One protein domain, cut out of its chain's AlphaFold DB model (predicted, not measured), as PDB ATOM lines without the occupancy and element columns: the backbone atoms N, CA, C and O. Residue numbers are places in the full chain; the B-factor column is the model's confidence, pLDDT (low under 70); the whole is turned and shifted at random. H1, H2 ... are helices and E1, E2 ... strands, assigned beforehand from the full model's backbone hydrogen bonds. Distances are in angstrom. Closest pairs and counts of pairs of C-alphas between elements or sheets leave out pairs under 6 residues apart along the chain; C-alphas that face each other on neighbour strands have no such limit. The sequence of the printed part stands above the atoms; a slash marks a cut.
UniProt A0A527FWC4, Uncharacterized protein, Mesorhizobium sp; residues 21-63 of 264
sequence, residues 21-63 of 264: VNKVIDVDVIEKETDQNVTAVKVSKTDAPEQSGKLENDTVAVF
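Overview. This is residues 21 to 63 of the 264 residues of an uncharacterized protein of Mesorhizobium sp (UniProt A0A527FWC4). A short helix, H1, at one end and a narrow two-strand ribbon, E1 beside E2, toward the other are joined by the drawn-out residues 35 to 41, with little else between them. Residues 47 to 58 loop back from the end of E1 to the start of E2, and residues 21 to 26 stick out free before H1. The printed part has 43 residues, with one named helix and two named strands in the order H1, E1, E2; the sheet's order is E1, E2, parallel. The class is mixed, helices and strands, with under half of the residues in named elements. The whole is only just extended, close to loose, with a radius of gyration of the C-alphas of 13.9 A and spans of 39 by 21 by 12 A.

Along the chain. The printed part begins at Val 21, and H1 follows at residues 27 to 34, from C-alpha 27 at (176.829, 236.874, 186.480), 10.5 A long. E1 is residues 42 to 46, 13.1 A long, with C-alpha 42 at (180.377, 235.382, 171.868). E2 is residues 59 to 63, 12.9 A long, ending at C-alpha 63 at (191.151, 236.234, 163.079).

Arrangement. E1 and E2 are parallel neighbours, with 34 degrees between their directions. C-alphas 42 and 59 face each other at 4.4 A. N 60 and O 42 are within hydrogen-bond range at 2.8 A, as are N 46 and O 62 at 2.9 A. Residues 55 to 56 pair briefly with residues 59 to 60 of E2, antiparallel. H1 and E2 are apart. In H1 every O i to N i+4 pair is within hydrogen-bond range.

Size, cuts and confidence. The C-alphas of Glu 33 and Ala 48, the two farthest apart, are 39.2 A from each other. The printed part has no cut. The link from H1 to E1 is short; that from E1 to E2, 12 residues, is long. The mean pLDDT of the printed part is 85.4, and residues 21 to 24 are under 70.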
ATOM      1  N   VAL A  21     189.714 233.824 184.577       56.09
ATOM      2  CA  VAL A  21     189.362 233.008 185.741       56.09
ATOM      3  C   VAL A  21     188.754 231.709 185.228       56.09
ATOM      4  O   VAL A  21     187.637 231.697 184.725       56.09
ATOM      5  N   ASN A  22     189.464 230.593 185.387       54.47
ATOM      6  CA  ASN A  22     188.905 229.263 185.131       54.47
ATOM      7  C   ASN A  22     188.024 228.818 186.320       54.47
ATOM      8  O   ASN A  22     188.298 227.821 186.987       54.47
ATOM      9  N   LYS A  23     187.024 229.637 186.656       65.62
ATOM     10  CA  LYS A  23     185.975 229.377 187.648       65.62
ATOM     11  C   LYS A  23     184.650 229.784 187.017       65.62
ATOM     12  O   LYS A  23     184.618 230.731 186.240       65.62
ATOM     13  N   VAL A  24     183.575 229.073 187.345       69.56
ATOM     14  CA  VAL A  24     182.224 229.475 186.934       69.56
ATOM     15  C   VAL A  24     181.972 230.869 187.500       69.56
ATOM     16  O   VAL A  24     182.009 231.056 188.715       69.56
ATOM     17  N   ILE A  25     181.814 231.845 186.610       77.44
ATOM     18  CA  ILE A  25     181.487 233.217 186.975       77.44
ATOM     19  C   ILE A  25     179.969 233.285 187.111       77.44
ATOM     20  O   ILE A  25     179.257 233.025 186.141       77.44
ATOM     21  N   ASP A  26     179.488 233.610 188.307       80.81
ATOM     22  CA  ASP A  26     178.077 233.904 188.530       80.81
ATOM     23  C   ASP A  26     177.822 235.365 188.147       80.81
ATOM     24  O   ASP A  26     178.283 236.292 188.819       80.81
ATOM     25  N   VAL A  27     177.150 235.550 187.013       81.31
ATOM     26  CA  VAL A  27     176.829 236.874 186.480       81.31
ATOM     27  C   VAL A  27     175.928 237.632 187.453       81.31
ATOM     28  O   VAL A  27     176.195 238.800 187.718       81.31
ATOM     29  N   ASP A  28     174.956 236.961 188.075       84.25
ATOM     30  CA  ASP A  28     173.982 237.597 188.968       84.25
ATOM     31  C   ASP A  28     174.662 238.172 190.221       84.25
ATOM     32  O   ASP A  28     174.291 239.237 190.721       84.25
ATOM     33  N   VAL A  29     175.694 237.488 190.728       87.25
ATOM     34  CA  VAL A  29     176.492 237.973 191.865       87.25
ATOM     35  C   VAL A  29     177.283 239.222 191.482       87.25
ATOM     36  O   VAL A  29     177.287 240.184 192.246       87.25
ATOM     37  N   ILE A  30     177.910 239.242 190.301       85.44
ATOM     38  CA  ILE A  30     178.672 240.411 189.840       85.44
ATOM     39  C   ILE A  30     177.747 241.604 189.657       85.44
ATOM     40  O   ILE A  30     178.057 242.686 190.152       85.44
ATOM     41  N   GLU A  31     176.610 241.422 188.989       89.31
ATOM     42  CA  GLU A  31     175.674 242.520 188.759       89.31
ATOM     43  C   GLU A  31     175.155 243.101 190.072       89.31
ATOM     44  O   GLU A  31     175.054 244.318 190.218       89.31
ATOM     45  N   LYS A  32     174.906 242.242 191.065       90.06
ATOM     46  CA  LYS A  32     174.446 242.652 192.392       90.06
ATOM     47  C   LYS A  32     175.520 243.337 193.237       90.06
ATOM     48  O   LYS A  32     175.188 244.229 194.009       90.06
ATOM     49  N   GLU A  33     176.774 242.896 193.170       91.94
ATOM     50  CA  GLU A  33     177.862 243.484 193.969       91.94
ATOM     51  C   GLU A  33     178.442 244.754 193.343       91.94
ATOM     52  O   GLU A  33     178.982 245.600 194.056       91.94
ATOM     53  N   THR A  34     178.362 244.873 192.019       91.81
ATOM     54  CA  THR A  34     178.951 245.994 191.278       91.81
ATOM     55  C   THR A  34     177.924 247.020 190.812       91.81
ATOM     56  O   THR A  34     178.329 248.087 190.353       91.81
ATOM     57  N   ASP A  35     176.626 246.714 190.920       92.12
ATOM     58  CA  ASP A  35     175.520 247.501 190.361       92.12
ATOM     59  C   ASP A  35     175.704 247.795 188.851       92.12
ATOM     60  O   ASP A  35     175.241 248.811 188.328       92.12
ATOM     61  N   GLN A  36     176.415 246.915 188.135       88.88
ATOM     62  CA  GLN A  36     176.719 247.032 186.706       88.88
ATOM     63  C   GLN A  36     176.212 245.809 185.949       88.88
ATOM     64  O   GLN A  36     176.410 244.686 186.391       88.88
ATOM     65  N   ASN A  37     175.601 246.018 184.781       87.75
ATOM     66  CA  ASN A  37     175.157 244.921 183.922       87.75
ATOM     67  C   ASN A  37     176.339 244.265 183.195       87.75
ATOM     68  O   ASN A  37     177.230 244.952 182.687       87.75
ATOM     69  N   VAL A  38     176.318 242.937 183.108       86.50
ATOM     70  CA  VAL A  38     177.339 242.144 182.425       86.50
ATOM     71  C   VAL A  38     176.776 241.621 181.111       86.50
ATOM     72  O   VAL A  38     175.815 240.857 181.071       86.50
ATOM     73  N   THR A  39     177.424 241.982 180.005       86.94
ATOM     74  CA  THR A  39     177.062 241.481 178.675       86.94
ATOM     75  C   THR A  39     177.995 240.350 178.257       86.94
ATOM     76  O   THR A  39     179.212 240.522 178.171       86.94
ATOM     77  N   ALA A  40     177.426 239.176 177.977       83.62
ATOM     78  CA  ALA A  40     178.177 238.042 177.456       83.62
ATOM     79  C   ALA A  40     178.368 238.187 175.942       83.62
ATOM     80  O   ALA A  40     177.415 238.097 175.170       83.62
ATOM     81  N   VAL A  41     179.619 238.366 175.527       89.12
ATOM     82  CA  VAL A  41     180.000 238.467 174.118       89.12
ATOM     83  C   VAL A  41     180.525 237.113 173.641       89.12
ATOM     84  O   VAL A  41     181.434 236.530 174.232       89.12
ATOM     85  N   LYS A  42     179.937 236.588 172.569       88.75
ATOM     86  CA  LYS A  42     180.377 235.382 171.868       88.75
ATOM     87  C   LYS A  42     181.609 235.683 171.032       88.75
ATOM     88  O   LYS A  42     181.810 236.794 170.559       88.75
ATOM     89  N   VAL A  43     182.417 234.662 170.793       91.12
ATOM     90  CA  VAL A  43     183.583 234.767 169.917       91.12
ATOM     91  C   VAL A  43     183.355 233.881 168.702       91.12
ATOM     92  O   VAL A  43     183.050 232.697 168.850       91.12
ATOM     93  N   SER A  44     183.486 234.451 167.507       89.69
ATOM     94  CA  SER A  44     183.492 233.724 166.238       89.69
ATOM     95  C   SER A  44     184.877 233.775 165.606       89.69
ATOM     96  O   SER A  44     185.663 234.681 165.863       89.69
ATOM     97  N   LYS A  45     185.196 232.778 164.783       90.31
ATOM     98  CA  LYS A  45     186.466 232.699 164.058       90.31
ATOM     99  C   LYS A  45     186.278 233.258 162.653       90.31
ATOM    100  O   LYS A  45     185.247 233.004 162.034       90.31
ATOM    101  N   THR A  46     187.260 233.999 162.152       86.75
ATOM    102  CA  THR A  46     187.272 234.506 160.774       86.75
ATOM    103  C   THR A  46     188.643 234.324 160.127       86.75
ATOM    104  O   THR A  46     189.673 234.496 160.771       86.75
ATOM    105  N   ASP A  47     188.666 234.004 158.836       86.69
ATOM    106  CA  ASP A  47     189.882 233.983 158.012       86.69
ATOM    107  C   ASP A  47     190.109 235.318 157.282       86.69
ATOM    108  O   ASP A  47     191.076 235.480 156.541       86.69
ATOM    109  N   ALA A  48     189.218 236.294 157.467       85.81
ATOM    110  CA  ALA A  48     189.367 237.631 156.913       85.81
ATOM    111  C   ALA A  48     189.923 238.576 157.992       85.81
ATOM    112  O   ALA A  48     189.190 238.920 158.926       85.81
ATOM    113  N   PRO A  49     191.180 239.051 157.881       85.19
ATOM    114  CA  PRO A  49     191.773 239.926 158.895       85.19
ATOM    115  C   PRO A  49     191.021 241.258 159.023       85.19
ATOM    116  O   PRO A  49     190.931 241.812 160.113       85.19
ATOM    117  N   GLU A  50     190.400 241.737 157.940       88.25
ATOM    118  CA  GLU A  50     189.589 242.964 157.932       88.25
ATOM    119  C   GLU A  50     188.315 242.869 158.779       88.25
ATOM    120  O   GLU A  50     187.751 243.891 159.169       88.25
ATOM    121  N   GLN A  51     187.842 241.650 159.050       85.25
ATOM    122  CA  GLN A  51     186.659 241.407 159.873       85.25
ATOM    123  C   GLN A  51     187.014 241.226 161.355       85.25
ATOM    124  O   GLN A  51     186.123 241.211 162.198       85.25
ATOM    125  N   SER A  52     188.306 241.123 161.692       88.25
ATOM    126  CA  SER A  52     188.762 240.930 163.067       88.25
ATOM    127  C   SER A  52     188.427 242.131 163.952       88.25
ATOM    128  O   SER A  52     188.612 243.281 163.561       88.25
ATOM    129  N   GLY A  53     187.971 241.862 165.174       86.44
ATOM    130  CA  GLY A  53     187.630 242.886 166.162       86.44
ATOM    131  C   GLY A  53     186.299 243.596 165.907       86.44
ATOM    132  O   GLY A  53     185.931 244.478 166.680       86.44
ATOM    133  N   LYS A  54     185.555 243.217 164.861       88.44
ATOM    134  CA  LYS A  54     184.187 243.698 164.663       88.44
ATOM    135  C   LYS A  54     183.255 242.988 165.640       88.44
ATOM    136  O   LYS A  54     183.246 241.759 165.704       88.44
ATOM    137  N   LEU A  55     182.493 243.785 166.386       89.19
ATOM    138  CA  LEU A  55     181.390 243.326 167.220       89.19
ATOM    139  C   LEU A  55     180.102 243.407 166.398       89.19
ATOM    140  O   LEU A  55     179.681 244.497 166.015       89.19
ATOM    141  N   GLU A  56     179.480 242.264 166.148       87.44
ATOM    142  CA  GLU A  56     178.204 242.170 165.447       87.44
ATOM    143  C   GLU A  56     177.316 241.146 166.160       87.44
ATOM    144  O   GLU A  56     177.738 240.018 166.395       87.44
ATOM    145  N   ASN A  57     176.093 241.536 166.539       87.62
ATOM    146  CA  ASN A  57     175.129 240.671 167.241       87.62
ATOM    147  C   ASN A  57     175.741 239.929 168.453       87.62
ATOM    148  O   ASN A  57     175.746 238.694 168.501       87.62
ATOM    149  N   ASP A  58     176.332 240.683 169.389       89.88
ATOM    150  CA  ASP A  58     177.035 240.166 170.577       89.88
ATOM    151  C   ASP A  58     178.138 239.154 170.254       89.88
ATOM    152  O   ASP A  58     178.495 238.335 171.093       89.88
ATOM    153  N   THR A  59     178.671 239.174 169.033       89.56
ATOM    154  CA  THR A  59     179.711 238.256 168.582       89.56
ATOM    155  C   THR A  59     180.904 239.042 168.067       89.56
ATOM    156  O   THR A  59     180.769 239.897 167.196       89.56
ATOM    157  N   VAL A  60     182.086 238.756 168.600       92.62
ATOM    158  CA  VAL A  60     183.350 239.323 168.133       92.62
ATOM    159  C   VAL A  60     184.027 238.324 167.219       92.62
ATOM    160  O   VAL A  60     184.309 237.195 167.625       92.62
ATOM    161  N   ALA A  61     184.323 238.757 166.000       91.25
ATOM    162  CA  ALA A  61     185.119 237.970 165.076       91.25
ATOM    163  C   ALA A  61     186.611 238.072 165.435       91.25
ATOM    164  O   ALA A  61     187.175 239.163 165.534       91.25
ATOM    165  N   VAL A  62     187.254 236.924 165.619       92.50
ATOM    166  CA  VAL A  62     188.682 236.778 165.901       92.50
ATOM    167  C   VAL A  62     189.345 236.121 164.704       92.50
ATOM    168  O   VAL A  62     188.925 235.055 164.250       92.50
ATOM    169  N   PHE A  63     190.378 236.777 164.181       91.38
ATOM    170  CA  PHE A  63     191.151 236.234 163.079       91.38
ATOM    171  C   PHE A  63     192.060 235.093 163.550       91.38
ATOM    172  O   PHE A  63     192.927 235.302 164.396       91.38
TER     173      PHE A  63